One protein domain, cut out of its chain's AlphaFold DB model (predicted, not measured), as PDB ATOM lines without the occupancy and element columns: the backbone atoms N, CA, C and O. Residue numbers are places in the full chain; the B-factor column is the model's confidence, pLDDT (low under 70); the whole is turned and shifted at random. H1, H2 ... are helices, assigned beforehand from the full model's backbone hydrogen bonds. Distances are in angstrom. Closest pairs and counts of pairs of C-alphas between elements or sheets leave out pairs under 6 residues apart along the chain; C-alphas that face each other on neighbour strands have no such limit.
ATOM      1  N   ALA A  80     188.812 128.087 102.011       88.31
ATOM      2  CA  ALA A  80     189.308 126.923 102.733       88.31
ATOM      3  C   ALA A  80     189.096 127.118 104.250       88.31
ATOM      4  O   ALA A  80     189.446 128.183 104.759       88.31
ATOM      5  N   PRO A  81     188.584 126.115 104.991       91.94
ATOM      6  CA  PRO A  81     188.360 126.222 106.440       91.94
ATOM      7  C   PRO A  81     189.601 126.647 107.238       91.94
ATOM      8  O   PRO A  81     189.492 127.335 108.244       91.94
ATOM      9  N   GLN A  82     190.783 126.264 106.761       91.75
ATOM     10  CA  GLN A  82     192.078 126.558 107.368       91.75
ATOM     11  C   GLN A  82     192.703 127.889 106.914       91.75
ATOM     12  O   GLN A  82     193.821 128.204 107.314       91.75
ATOM     13  N   PHE A  83     192.043 128.662 106.044       91.00
ATOM     14  CA  PHE A  83     192.626 129.878 105.466       91.00
ATOM     15  C   PHE A  83     193.034 130.891 106.543       91.00
ATOM     16  O   PHE A  83     194.152 131.400 106.511       91.00
ATOM     17  N   GLU A  84     192.169 131.122 107.533       91.88
ATOM     18  CA  GLU A  84     192.441 132.045 108.642       91.88
ATOM     19  C   GLU A  84     193.608 131.582 109.525       91.88
ATOM     20  O   GLU A  84     194.419 132.394 109.966       91.88
ATOM     21  N   GLU A  85     193.718 130.275 109.770       92.94
ATOM     22  CA  GLU A  85     194.804 129.690 110.562       92.94
ATOM     23  C   GLU A  85     196.154 129.847 109.852       92.94
ATOM     24  O   GLU A  85     197.119 130.318 110.451       92.94
ATOM     25  N   VAL A  86     196.204 129.549 108.552       92.69
ATOM     26  CA  VAL A  86     197.412 129.734 107.735       92.69
ATOM     27  C   VAL A  86     197.808 131.210 107.663       92.69
ATOM     28  O   VAL A  86     198.989 131.527 107.776       92.69
ATOM     29  N   GLN A  87     196.845 132.127 107.512       91.94
ATOM     30  CA  GLN A  87     197.136 133.563 107.528       91.94
ATOM     31  C   GLN A  87     197.733 134.020 108.860       91.94
ATOM     32  O   GLN A  87     198.675 134.811 108.851       91.94
ATOM     33  N   ARG A  88     197.228 133.500 109.983       94.38
ATOM     34  CA  ARG A  88     197.765 133.800 111.313       94.38
ATOM     35  C   ARG A  88     199.209 133.327 111.455       94.38
ATOM     36  O   ARG A  88     200.056 134.131 111.815       94.38
ATOM     37  N   HIS A  89     199.507 132.087 111.069       92.81
ATOM     38  CA  HIS A  89     200.876 131.561 111.102       92.81
ATOM     39  C   HIS A  89     201.844 132.345 110.209       92.81
ATOM     40  O   HIS A  89     202.985 132.582 110.591       92.81
ATOM     41  N   ILE A  90     201.400 132.772 109.022       93.06
ATOM     42  CA  ILE A  90     202.215 133.626 108.146       93.06
ATOM     43  C   ILE A  90     202.491 134.978 108.812       93.06
ATOM     44  O   ILE A  90     203.596 135.495 108.673       93.06
ATOM     45  N   GLN A  91     201.503 135.559 109.498       92.12
ATOM     46  CA  GLN A  91     201.675 136.838 110.181       92.12
ATOM     47  C   GLN A  91     202.615 136.713 111.380       92.12
ATOM     48  O   GLN A  91     203.554 137.488 111.472       92.12
ATOM     49  N   GLU A  92     202.431 135.699 112.226       92.81
ATOM     50  CA  GLU A  92     203.324 135.414 113.356       92.81
ATOM     51  C   GLU A  92     204.769 135.228 112.883       92.81
ATOM     52  O   GLU A  92     205.679 135.847 113.421       92.81
ATOM     53  N   TYR A  93     204.980 134.462 111.809       86.88
ATOM     54  CA  TYR A  93     206.309 134.285 111.230       86.88
ATOM     55  C   TYR A  93     206.910 135.596 110.696       86.88
ATOM     56  O   TYR A  93     208.109 135.824 110.822       86.88
ATOM     57  N   ARG A  94     206.099 136.479 110.098       86.50
ATOM     58  CA  ARG A  94     206.565 137.807 109.658       86.50
ATOM     59  C   ARG A  94     206.940 138.686 110.838       86.50
ATOM     60  O   ARG A  94     208.002 139.288 110.796       86.50
ATOM     61  N   ASP A  95     206.119 138.705 111.880       87.94
ATOM     62  CA  ASP A  95     206.377 139.481 113.091       87.94
ATOM     63  C   ASP A  95     207.643 138.969 113.805       87.94
ATOM     64  O   ASP A  95     208.434 139.766 114.300       87.94
ATOM     65  N   GLU A  96     207.881 137.651 113.811       86.62
ATOM     66  CA  GLU A  96     209.133 137.048 114.287       86.62
ATOM     67  C   GLU A  96     210.337 137.498 113.452       86.62
ATOM     68  O   GLU A  96     211.360 137.875 114.020       86.62
ATOM     69  N   LEU A  97     210.234 137.488 112.118       78.50
ATOM     70  CA  LEU A  97     211.300 137.983 111.241       78.50
ATOM     71  C   LEU A  97     211.562 139.481 111.444       78.50
ATOM     72  O   LEU A  97     212.722 139.878 111.521       78.50
ATOM     73  N   ASP A  98     210.510 140.289 111.566       79.88
ATOM     74  CA  ASP A  98     210.605 141.735 111.774       79.88
ATOM     75  C   ASP A  98     211.193 142.060 113.161       79.88
ATOM     76  O   ASP A  98     212.002 142.975 113.293       79.88
ATOM     77  N   ALA A  99     210.868 141.275 114.196       80.19
ATOM     78  CA  ALA A  99     211.447 141.414 115.536       80.19
ATOM     79  C   ALA A  99     212.915 140.955 115.622       80.19
ATOM     80  O   ALA A  99     213.640 141.372 116.527       80.19
ATOM     81  N   LEU A 100     213.365 140.096 114.700       69.38
ATOM     82  CA  LEU A 100     214.767 139.685 114.572       69.38
ATOM     83  C   LEU A 100     215.616 140.700 113.781       69.38
ATOM     84  O   LEU A 100     216.844 140.597 113.808       69.38
ATOM     85  N   ASP A 101     214.988 141.675 113.114       60.62
ATOM     86  CA  ASP A 101     215.619 142.724 112.304       60.62
ATOM     87  C   ASP A 101     215.307 144.137 112.847       60.62
ATOM     88  O   ASP A 101     214.637 144.945 112.207       60.62
ATOM     89  N   GLU A 102     215.897 144.524 113.986       57.72
ATOM     90  CA  GLU A 102     216.075 145.954 114.323       57.72
ATOM     91  C   GLU A 102     217.144 146.621 113.416       57.72
ATOM     92  O   GLU A 102     218.089 147.252 113.893       57.72
ATOM     93  N   GLY A 103     217.042 146.487 112.087       55.97
ATOM     94  CA  GLY A 103     217.993 147.155 111.195       55.97
ATOM     95  C   GLY A 103     217.705 147.122 109.701       55.97
ATOM     96  O   GLY A 103     217.761 148.174 109.071       55.97
ATOM     97  N   GLU A 104     217.404 145.970 109.102       56.16
ATOM     98  CA  GLU A 104     217.328 145.862 107.637       56.16
ATOM     99  C   GLU A 104     216.324 144.794 107.196       56.16
ATOM    100  O   GLU A 104     216.479 143.625 107.511       56.16
ATOM    101  N   SER A 105     215.323 145.182 106.397       62.00
ATOM    102  CA  SER A 105     214.368 144.259 105.764       62.00
ATOM    103  C   SER A 105     215.067 143.064 105.082       62.00
ATOM    104  O   SER A 105     216.123 143.241 104.472       62.00
ATOM    105  N   PRO A 106     214.457 141.866 105.024       58.75
ATOM    106  CA  PRO A 106     214.968 140.750 104.219       58.75
ATOM    107  C   PRO A 106     215.221 141.101 102.738       58.75
ATOM    108  O   PRO A 106     216.138 140.559 102.120       58.75
ATOM    109  N   ILE A 107     214.460 142.050 102.171       59.44
ATOM    110  CA  ILE A 107     214.724 142.607 100.833       59.44
ATOM    111  C   ILE A 107     215.940 143.545 100.860       59.44
ATOM    112  O   ILE A 107     216.726 143.541  99.918       59.44
ATOM    113  N   ALA A 108     216.143 144.304 101.940       59.84
ATOM    114  CA  ALA A 108     217.338 145.124 102.136       59.84
ATOM    115  C   ALA A 108     218.612 144.272 102.283       59.84
ATOM    116  O   ALA A 108     219.641 144.657 101.742       59.84
ATOM    117  N   LYS A 109     218.541 143.072 102.879       57.78
ATOM    118  CA  LYS A 109     219.652 142.097 102.875       57.78
ATOM    119  C   LYS A 109     220.013 141.640 101.462       57.78
ATOM    120  O   LYS A 109     221.191 141.524 101.140       57.78
ATOM    121  N   PHE A 110     219.013 141.428 100.603       56.69
ATOM    122  CA  PHE A 110     219.230 141.127  99.184       56.69
ATOM    123  C   PHE A 110     219.754 142.341  98.402       56.69
ATOM    124  O   PHE A 110     220.649 142.185  97.581       56.69
ATOM    125  N   ALA A 111     219.265 143.553  98.679       57.41
ATOM    126  CA  ALA A 111     219.757 144.790  98.064       57.41
ATOM    127  C   ALA A 111     221.186 145.146  98.516       57.41
ATOM    128  O   ALA A 111     221.972 145.671  97.734       57.41
ATOM    129  N   GLY A 112     221.558 144.796  99.749       56.38
ATOM    130  CA  GLY A 112     222.902 144.966 100.297       56.38
ATOM    131  C   GLY A 112     223.975 144.137  99.586       56.38
ATOM    132  O   GLY A 112     225.151 144.469  99.700       56.38
ATOM    133  N   ILE A 113     223.586 143.108  98.824       65.06
ATOM    134  CA  ILE A 113     224.482 142.344  97.938       65.06
ATOM    135  C   ILE A 113     224.886 143.187  96.717       65.06
ATOM    136  O   ILE A 113     226.006 143.062  96.236       65.06
ATOM    137  N   PHE A 114     224.002 144.074  96.257       65.31
ATOM    138  CA  PHE A 114     224.188 144.902  95.059       65.31
ATOM    139  C   PHE A 114     224.568 146.355  95.380       65.31
ATOM    140  O   PHE A 114     224.664 147.185  94.482       65.31
ATOM    141  N   LYS A 115     224.787 146.694  96.658       61.97
ATOM    142  CA  LYS A 115     225.097 148.072  97.084       61.97
ATOM    143  C   LYS A 115     226.422 148.608  96.525       61.97
ATOM    144  O   LYS A 115     226.568 149.817  96.393       61.97
ATOM    145  N   ASP A 116     227.351 147.707  96.208       76.50
ATOM    146  CA  ASP A 116     228.655 148.004  95.606       76.50
ATOM    147  C   ASP A 116     228.708 147.583  94.120       76.50
ATOM    148  O   ASP A 116     229.780 147.585  93.515       76.50
ATOM    149  N   ASP A 117     227.563 147.205  93.533       81.56
ATOM    150  CA  ASP A 117     227.447 146.811  92.128       81.56
ATOM    151  C   ASP A 117     227.154 148.054  91.256       81.56
ATOM    152  O   ASP A 117     226.078 148.658  91.375       81.56
ATOM    153  N   PRO A 118     228.101 148.478  90.398       78.88
ATOM    154  CA  PRO A 118     227.936 149.664  89.563       78.88
ATOM    155  C   PRO A 118     226.817 149.510  88.521       78.88
ATOM    156  O   PRO A 118     226.157 150.504  88.212       78.88
ATOM    157  N   ASP A 119     226.551 148.293  88.043       79.19
ATOM    158  CA  ASP A 119     225.513 148.033  87.042       79.19
ATOM    159  C   ASP A 119     224.125 148.173  87.683       79.19
ATOM    160  O   ASP A 119     223.199 148.754  87.111       79.19
ATOM    161  N   PHE A 120     223.978 147.718  88.932       79.75
ATOM    162  CA  PHE A 120     222.736 147.894  89.685       79.75
ATOM    163  C   PHE A 120     222.441 149.375  89.979       79.75
ATOM    164  O   PHE A 120     221.291 149.816  89.884       79.75
ATOM    165  N   ALA A 121     223.471 150.166  90.295       74.56
ATOM    166  CA  ALA A 121     223.327 151.604  90.516       74.56
ATOM    167  C   ALA A 121     222.842 152.344  89.255       74.56
ATOM    168  O   ALA A 121     221.997 153.239  89.351       74.56
ATOM    169  N   GLU A 122     223.330 151.957  88.074       80.88
ATOM    170  CA  GLU A 122     222.895 152.520  86.793       80.88
ATOM    171  C   GLU A 122     221.417 152.216  86.516       80.88
ATOM    172  O   GLU A 122     220.638 153.129  86.232       80.88
ATOM    173  N   ILE A 123     221.002 150.963  86.720       80.88
ATOM    174  CA  ILE A 123     219.617 150.514  86.530       80.88
ATOM    175  C   ILE A 123     218.641 151.282  87.444       80.88
ATOM    176  O   ILE A 123     217.570 151.710  87.008       80.88
ATOM    177  N   VAL A 124     219.001 151.499  88.713       77.38
ATOM    178  CA  VAL A 124     218.169 152.261  89.665       77.38
ATOM    179  C   VAL A 124     218.069 153.738  89.273       77.38
ATOM    180  O   VAL A 124     216.988 154.326  89.372       77.38
ATOM    181  N   ASN A 125     219.171 154.343  88.825       80.38
ATOM    182  CA  ASN A 125     219.178 155.732  88.368       80.38
ATOM    183  C   ASN A 125     218.333 155.913  87.105       80.38
ATOM    184  O   ASN A 125     217.561 156.869  87.028       80.38
ATOM    185  N   GLN A 126     218.414 154.973  86.162       80.94
ATOM    186  CA  GLN A 126     217.587 154.979  84.962       80.94
ATOM    187  C   GLN A 126     216.095 154.881  85.315       80.94
ATOM    188  O   GLN A 126     215.310 155.723  84.885       80.94
ATOM    189  N   MET A 127     215.705 153.938  86.181       76.50
ATOM    190  CA  MET A 127     214.311 153.810  86.628       76.50
ATOM    191  C   MET A 127     213.788 155.055  87.361       76.50
ATOM    192  O   MET A 127     212.598 155.363  87.289       76.50
ATOM    193  N   ARG A 128     214.648 155.770  88.099       75.62
ATOM    194  CA  ARG A 128     214.269 157.023  88.768       75.62
ATOM    195  C   ARG A 128     214.060 158.152  87.761       75.62
ATOM    196  O   ARG A 128     213.043 158.832  87.845       75.62
ATOM    197  N   ALA A 129     214.966 158.298  86.797       80.25
ATOM    198  CA  ALA A 129     214.851 159.298  85.739       80.25
ATOM    199  C   ALA A 129     213.597 159.088  84.874       80.25
ATOM    200  O   ALA A 129     212.931 160.053  84.514       80.25
ATOM    201  N   GLU A 130     213.238 157.834  84.583       76.19
ATOM    202  CA  GLU A 130     212.008 157.500  83.855       76.19
ATOM    203  C   GLU A 130     210.741 157.867  84.647       76.19
ATOM    204  O   GLU A 130     209.761 158.324  84.064       76.19
ATOM    205  N   ARG A 131     210.751 157.720  85.979       67.88
ATOM    206  CA  ARG A 131     209.622 158.125  86.836       67.88
ATOM    207  C   ARG A 131     209.482 159.638  86.959       67.88
ATOM    208  O   ARG A 131     208.366 160.132  86.912       67.88
ATOM    209  N   GLU A 132     210.591 160.360  87.072       71.50
ATOM    210  CA  GLU A 132     210.580 161.828  87.127       71.50
ATOM    211  C   GLU A 132     210.109 162.448  85.799       71.50
ATOM    212  O   GLU A 132     209.463 163.488  85.808       71.50
ATOM    213  N   GLN A 133     210.333 161.775  84.664       65.06
ATOM    214  CA  GLN A 133     209.804 162.195  83.358       65.06
ATOM    215  C   GLN A 133     208.302 161.917  83.179       65.06
ATOM    216  O   GLN A 133     207.657 162.597  82.390       65.06
ATOM    217  N   LEU A 134     207.738 160.942  83.901       57.44
ATOM    218  CA  LEU A 134     206.302 160.629  83.878       57.44
ATOM    219  C   LEU A 134     205.467 161.553  84.779       57.44
ATOM    220  O   LEU A 134     204.259 161.649  84.580       57.44
ATOM    221  N   ASP A 135     206.096 162.220  85.749       55.78
ATOM    222  CA  ASP A 135     205.440 163.183  86.645       55.78
ATOM    223  C   ASP A 135     205.447 164.628  86.082       55.78
ATOM    224  O   ASP A 135     204.804 165.512  86.654       55.78
ATOM    225  N   GLU A 136     206.143 164.881  84.961       55.28
ATOM    226  CA  GLU A 136     206.203 166.186  84.269       55.28
ATOM    227  C   GLU A 136     205.299 166.294  83.011       55.28
ATOM    228  O   GLU A 136     205.336 167.327  82.335       55.28
TER     229      GLU A 136
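AT A GLANCE: This is residues 80 to 136 of the 137 residues of an uncharacterized protein of Leptolyngbya sp. NIES-2104 (UniProt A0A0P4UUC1). The model is an open arch: two long helices, H1 and H3, form its legs, and a winding bridge with the short helix H2 in it joins them across the longest axis. The legs do not pack on each other, and the space between them is empty. The printed part has 57 residues, with three named helices in the order H1, H2, H3 and no named strand; the class is all helix. The whole is extended, with a radius of gyration of the C-alphas of 18.0 A, and its elongated outline spans 47 by 28 by 17 A.

HOW THE PARTS SIT: H1, residues 83 to 99, touches no helix. H2, residues 106 to 111, is only just apart from H1, with the closest distance 8.4 A. H3, residues 118 to 134, is apart from H1 and from H2. Residues 80 to 96, of which 83 to 96 belong to H1, stand free, and residues 121 to 136, of which 121 to 134 belong to H3, stand free as well. Residues 113 to 119 also stand free. In H1, H2 and H3 every O i to N i+4 pair is within hydrogen-bond range.

IN THESE COORDINATES: H1 runs from Phe 83, C-alpha at (192.626, 129.878, 105.466), to Ala 99, C-alpha at (211.447, 141.414, 115.536), 24.3 A from first to last C-alpha. H2 runs from Pro 106 to Ala 111. H3 runs from Pro 118 to Leu 134, whose C-alpha is at (206.302, 160.629, 83.878), and is 24.9 A long from first to last C-alpha.

THE WHOLE: The two C-alphas farthest apart are those of Pro 81 and Glu 136, at 49.1 A. The printed part has no cut. The links from H1 to H2 and from H2 to H3 have 6 residues each and are short. The mean pLDDT of the printed part is 75.4; residues 100 to 115, residue 131 and residues 133 to 136 are under 70.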